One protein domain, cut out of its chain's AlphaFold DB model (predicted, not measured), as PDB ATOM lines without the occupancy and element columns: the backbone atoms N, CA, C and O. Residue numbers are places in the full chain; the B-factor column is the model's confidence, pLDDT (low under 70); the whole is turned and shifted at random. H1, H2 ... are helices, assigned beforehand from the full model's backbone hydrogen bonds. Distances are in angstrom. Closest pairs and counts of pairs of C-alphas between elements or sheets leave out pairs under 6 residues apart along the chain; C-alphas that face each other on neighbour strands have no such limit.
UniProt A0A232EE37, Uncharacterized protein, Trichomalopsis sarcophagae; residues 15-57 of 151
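AT A GLANCE: This is residues 15 to 57 of the 151 residues of an uncharacterized protein of Trichomalopsis sarcophagae (UniProt A0A232EE37). An uneven helical hairpin: the short helix H1 lies beside the first part of the long helix H2, and a wide loop joins them at one end. At the other end residues 48 to 57 stick out beyond H1 and stretch the whole into a rod. The 43 printed residues hold two named helices, H1 then H2, and no named strand; the class is all helix. With a radius of gyration of the C-alphas of 13.4 A the printed part is only just loose, close to extended, and it spans 46 by 18 by 7 A.

IN THESE COORDINATES: H1 covers residues 15 to 22, beginning at C-alpha 15 at (138.641, 120.867, 75.080). H2 covers residues 34 to 55, 31.8 A from first to last C-alpha, and ends at C-alpha 55 at (147.389, 107.029, 83.991).

HOW THE PARTS SIT: H1 and H2 form a helical hairpin and run opposite ways at a shallow tilt of 20 degrees. H2 touches H1 with residues 36 to 44 alone; the closest C-alphas, of Ile 21 and Tyr 40, are 6.3 A apart. In H1 and H2 every O i to N i+4 pair is within hydrogen-bond range.

THE WHOLE: The C-alphas of Asp 28 and Gly 57 are the two farthest apart, at 45.8 A. The link from H1 to H2, 11 residues, is long. The printed part has no cut, and no printed residue is under 70 in pLDDT.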
ATOM      1  N   ALA A  15     138.824 121.046  76.520       71.25
ATOM      2  CA  ALA A  15     138.641 120.867  75.080       71.25
ATOM      3  C   ALA A  15     137.977 122.078  74.395       71.25
ATOM      4  O   ALA A  15     138.376 122.451  73.293       71.25
ATOM      5  N   ASP A  16     137.037 122.746  75.066       80.38
ATOM      6  CA  ASP A  16     136.331 123.917  74.526       80.38
ATOM      7  C   ASP A  16     137.285 125.114  74.373       80.38
ATOM      8  O   ASP A  16     137.167 125.921  73.451       80.38
ATOM      9  N   SER A  17     138.291 125.194  75.251       85.31
ATOM     10  CA  SER A  17     139.324 126.232  75.195       85.31
ATOM     11  C   SER A  17     140.281 126.031  74.015       85.31
ATOM     12  O   SER A  17     140.696 127.007  73.393       85.31
ATOM     13  N   LEU A  18     140.608 124.781  73.663       89.25
ATOM     14  CA  LEU A  18     141.447 124.473  72.498       89.25
ATOM     15  C   LEU A  18     140.760 124.839  71.182       89.25
ATOM     16  O   LEU A  18     141.399 125.422  70.306       89.25
ATOM     17  N   GLU A  19     139.470 124.528  71.049       89.50
ATOM     18  CA  GLU A  19     138.693 124.900  69.862       89.50
ATOM     19  C   GLU A  19     138.605 126.420  69.706       89.50
ATOM     20  O   GLU A  19     138.767 126.936  68.603       89.50
ATOM     21  N   PHE A  20     138.467 127.160  70.811       90.19
ATOM     22  CA  PHE A  20     138.538 128.618  70.778       90.19
ATOM     23  C   PHE A  20     139.906 129.131  70.298       90.19
ATOM     24  O   PHE A  20     139.953 129.992  69.420       90.19
ATOM     25  N   ILE A  21     141.020 128.586  70.800       90.81
ATOM     26  CA  ILE A  21     142.372 129.005  70.383       90.81
ATOM     27  C   ILE A  21     142.598 128.756  68.883       90.81
ATOM     28  O   ILE A  21     143.194 129.592  68.209       90.81
ATOM     29  N   LYS A  22     142.078 127.653  68.325       89.56
ATOM     30  CA  LYS A  22     142.181 127.365  66.880       89.56
ATOM     31  C   LYS A  22     141.526 128.426  65.998       89.56
ATOM     32  O   LYS A  22     141.910 128.566  64.841       89.56
ATOM     33  N   THR A  23     140.534 129.153  66.513       91.69
ATOM     34  CA  THR A  23     139.869 130.228  65.758       91.69
ATOM     35  C   THR A  23     140.671 131.527  65.707       91.69
ATOM     36  O   THR A  23     140.273 132.456  65.004       91.69
ATOM     37  N   TRP A  24     141.790 131.623  66.433       91.06
ATOM     38  CA  TRP A  24     142.592 132.840  66.472       91.06
ATOM     39  C   TRP A  24     143.216 133.137  65.111       91.06
ATOM     40  O   TRP A  24     143.910 132.311  64.519       91.06
ATOM     41  N   ASN A  25     142.996 134.360  64.635       91.88
ATOM     42  CA  ASN A  25     143.560 134.856  63.392       91.88
ATOM     43  C   ASN A  25     143.931 136.337  63.532       91.88
ATOM     44  O   ASN A  25     143.218 137.101  64.181       91.88
ATOM     45  N   CYS A  26     145.041 136.745  62.925       88.88
ATOM     46  CA  CYS A  26     145.456 138.140  62.857       88.88
ATOM     47  C   CYS A  26     145.034 138.723  61.506       88.88
ATOM     48  O   CYS A  26     145.616 138.388  60.480       88.88
ATOM     49  N   GLU A  27     144.018 139.589  61.501       88.00
ATOM     50  CA  GLU A  27     143.479 140.188  60.269       88.00
ATOM     51  C   GLU A  27     144.490 141.105  59.558       88.00
ATOM     52  O   GLU A  27     144.490 141.196  58.332       88.00
ATOM     53  N   ASP A  28     145.382 141.740  60.321       89.00
ATOM     54  CA  ASP A  28     146.375 142.694  59.813       89.00
ATOM     55  C   ASP A  28     147.588 142.021  59.145       89.00
ATOM     56  O   ASP A  28     148.406 142.688  58.504       89.00
ATOM     57  N   LEU A  29     147.735 140.702  59.293       86.19
ATOM     58  CA  LEU A  29     148.861 139.941  58.764       86.19
ATOM     59  C   LEU A  29     148.388 138.905  57.747       86.19
ATOM     60  O   LEU A  29     147.381 138.230  57.918       86.19
ATOM     61  N   LYS A  30     149.184 138.720  56.688       85.62
ATOM     62  CA  LYS A  30     148.915 137.695  55.665       85.62
ATOM     63  C   LYS A  30     148.909 136.275  56.245       85.62
ATOM     64  O   LYS A  30     148.183 135.422  55.754       85.62
ATOM     65  N   ASN A  31     149.754 136.036  57.245       89.38
ATOM     66  CA  ASN A  31     149.857 134.777  57.971       89.38
ATOM     67  C   ASN A  31     149.774 135.074  59.466       89.38
ATOM     68  O   ASN A  31     150.274 136.109  59.915       89.38
ATOM     69  N   ASN A  32     149.234 134.133  60.233       90.81
ATOM     70  CA  ASN A  32     149.226 134.256  61.682       90.81
ATOM     71  C   ASN A  32     150.648 134.286  62.256       90.81
ATOM     72  O   ASN A  32     151.550 133.627  61.726       90.81
ATOM     73  N   PRO A  33     150.867 135.037  63.350       93.38
ATOM     74  CA  PRO A  33     152.102 134.943  64.105       93.38
ATOM     75  C   PRO A  33     152.355 133.493  64.550       93.38
ATOM     76  O   PRO A  33     151.430 132.841  65.039       93.38
ATOM     77  N   PRO A  34     153.602 132.993  64.485       93.12
ATOM     78  CA  PRO A  34     153.919 131.615  64.875       93.12
ATOM     79  C   PRO A  34     153.628 131.327  66.356       93.12
ATOM     80  O   PRO A  34     153.509 130.173  66.757       93.12
ATOM     81  N   CYS A  35     153.493 132.364  67.190       92.38
ATOM     82  CA  CYS A  35     153.111 132.202  68.588       92.38
ATOM     83  C   CYS A  35     151.665 131.724  68.775       92.38
ATOM     84  O   CYS A  35     151.375 131.175  69.832       92.38
ATOM     85  N   PHE A  36     150.772 131.880  67.788       93.44
ATOM     86  CA  PHE A  36     149.406 131.350  67.875       93.44
ATOM     87  C   PHE A  36     149.432 129.822  67.812       93.44
ATOM     88  O   PHE A  36     148.931 129.158  68.720       93.44
ATOM     89  N   ASP A  37     150.133 129.277  66.815       92.69
ATOM     90  CA  ASP A  37     150.374 127.836  66.700       92.69
ATOM     91  C   ASP A  37     151.164 127.316  67.905       92.69
ATOM     92  O   ASP A  37     150.834 126.274  68.470       92.69
ATOM     93  N   GLY A  38     152.177 128.067  68.350       94.69
ATOM     94  CA  GLY A  38     152.963 127.733  69.538       94.69
ATOM     95  C   GLY A  38     152.123 127.676  70.817       94.69
ATOM     96  O   GLY A  38     152.301 126.764  71.628       94.69
ATOM     97  N   PHE A  39     151.177 128.600  70.995       94.38
ATOM     98  CA  PHE A  39     150.277 128.615  72.146       94.38
ATOM     99  C   PHE A  39     149.307 127.432  72.109       94.38
ATOM    100  O   PHE A  39     149.198 126.705  73.097       94.38
ATOM    101  N   TYR A  40     148.683 127.179  70.953       94.38
ATOM    102  CA  TYR A  40     147.845 125.998  70.744       94.38
ATOM    103  C   TYR A  40     148.609 124.705  71.058       94.38
ATOM    104  O   TYR A  40     148.140 123.872  71.838       94.38
ATOM    105  N   LEU A  41     149.815 124.561  70.498       95.06
ATOM    106  CA  LEU A  41     150.668 123.396  70.706       95.06
ATOM    107  C   LEU A  41     151.022 123.222  72.185       95.06
ATOM    108  O   LEU A  41     150.955 122.104  72.692       95.06
ATOM    109  N   THR A  42     151.356 124.308  72.883       95.19
ATOM    110  CA  THR A  42     151.708 124.280  74.310       95.19
ATOM    111  C   THR A  42     150.536 123.794  75.158       95.19
ATOM    112  O   THR A  42     150.691 122.847  75.927       95.19
ATOM    113  N   VAL A  43     149.349 124.386  74.989       94.00
ATOM    114  CA  VAL A  43     148.154 124.006  75.763       94.00
ATOM    115  C   VAL A  43     147.762 122.557  75.475       94.00
ATOM    116  O   VAL A  43     147.553 121.780  76.407       94.00
ATOM    117  N   ASN A  44     147.723 122.165  74.198       94.75
ATOM    118  CA  ASN A  44     147.379 120.800  73.804       94.75
ATOM    119  C   ASN A  44     148.381 119.775  74.362       94.75
ATOM    120  O   ASN A  44     147.980 118.742  74.890       94.75
ATOM    121  N   SER A  45     149.681 120.078  74.304       95.12
ATOM    122  CA  SER A  45     150.726 119.185  74.821       95.12
ATOM    123  C   SER A  45     150.649 119.030  76.340       95.12
ATOM    124  O   SER A  45     150.800 117.918  76.834       95.12
ATOM    125  N   ILE A  46     150.361 120.103  77.087       94.56
ATOM    126  CA  ILE A  46     150.182 120.037  78.548       94.56
ATOM    127  C   ILE A  46     148.983 119.154  78.913       94.56
ATOM    128  O   ILE A  46     149.083 118.347  79.836       94.56
ATOM    129  N   LEU A  47     147.864 119.277  78.191       93.06
ATOM    130  CA  LEU A  47     146.677 118.452  78.427       93.06
ATOM    131  C   LEU A  47     146.950 116.971  78.140       93.06
ATOM    132  O   LEU A  47     146.607 116.123  78.958       93.06
ATOM    133  N   LEU A  48     147.617 116.661  77.024       93.62
ATOM    134  CA  LEU A  48     148.013 115.288  76.695       93.62
ATOM    135  C   LEU A  48     148.990 114.714  77.732       93.62
ATOM    136  O   LEU A  48     148.778 113.612  78.231       93.62
ATOM    137  N   GLN A  49     150.007 115.491  78.119       93.94
ATOM    138  CA  GLN A  49     150.984 115.099  79.136       93.94
ATOM    139  C   GLN A  49     150.325 114.824  80.492       93.94
ATOM    140  O   GLN A  49     150.728 113.902  81.201       93.94
ATOM    141  N   TRP A  50     149.316 115.617  80.860       93.94
ATOM    142  CA  TRP A  50     148.547 115.406  82.081       93.94
ATOM    143  C   TRP A  50     147.757 114.097  82.045       93.94
ATOM    144  O   TRP A  50     147.798 113.343  83.016       93.94
ATOM    145  N   GLU A  51     147.073 113.801  80.937       93.56
ATOM    146  CA  GLU A  51     146.334 112.543  80.798       93.56
ATOM    147  C   GLU A  51     147.258 111.323  80.886       93.56
ATOM    148  O   GLU A  51     146.885 110.324  81.499       93.56
ATOM    149  N   ASP A  52     148.471 111.404  80.338       94.19
ATOM    150  CA  ASP A  52     149.459 110.329  80.458       94.19
ATOM    151  C   ASP A  52     149.990 110.196  81.892       94.19
ATOM    152  O   ASP A  52     149.925 109.112  82.468       94.19
ATOM    153  N   MET A  53     150.378 111.299  82.542       93.81
ATOM    154  CA  MET A  53     150.821 111.262  83.944       93.81
ATOM    155  C   MET A  53     149.743 110.749  84.901       93.81
ATOM    156  O   MET A  53     150.049 110.068  85.878       93.81
ATOM    157  N   LYS A  54     148.476 111.073  84.640       94.25
ATOM    158  CA  LYS A  54     147.351 110.608  85.449       94.25
ATOM    159  C   LYS A  54     147.167 109.093  85.345       94.25
ATOM    160  O   LYS A  54     146.832 108.466  86.350       94.25
ATOM    161  N   LYS A  55     147.402 108.496  84.167       94.31
ATOM    162  CA  LYS A  55     147.389 107.029  83.991       94.31
ATOM    163  C   LYS A  55     148.488 106.357  84.816       94.31
ATOM    164  O   LYS A  55     148.239 105.293  85.375       94.31
ATOM    165  N   ASP A  56     149.634 107.017  84.960       93.75
ATOM    166  CA  ASP A  56     150.777 106.540  85.749       93.75
ATOM    167  C   ASP A  56     150.636 106.812  87.265       93.75
ATOM    168  O   ASP A  56     151.544 106.522  88.043       93.75
ATOM    169  N   GLY A  57     149.497 107.354  87.714       93.06
ATOM    170  CA  GLY A  57     149.222 107.634  89.129       93.06
ATOM    171  C   GLY A  57     149.711 109.000  89.625       93.06
ATOM    172  O   GLY A  57     149.780 109.225  90.833       93.06
TER     173      GLY A  57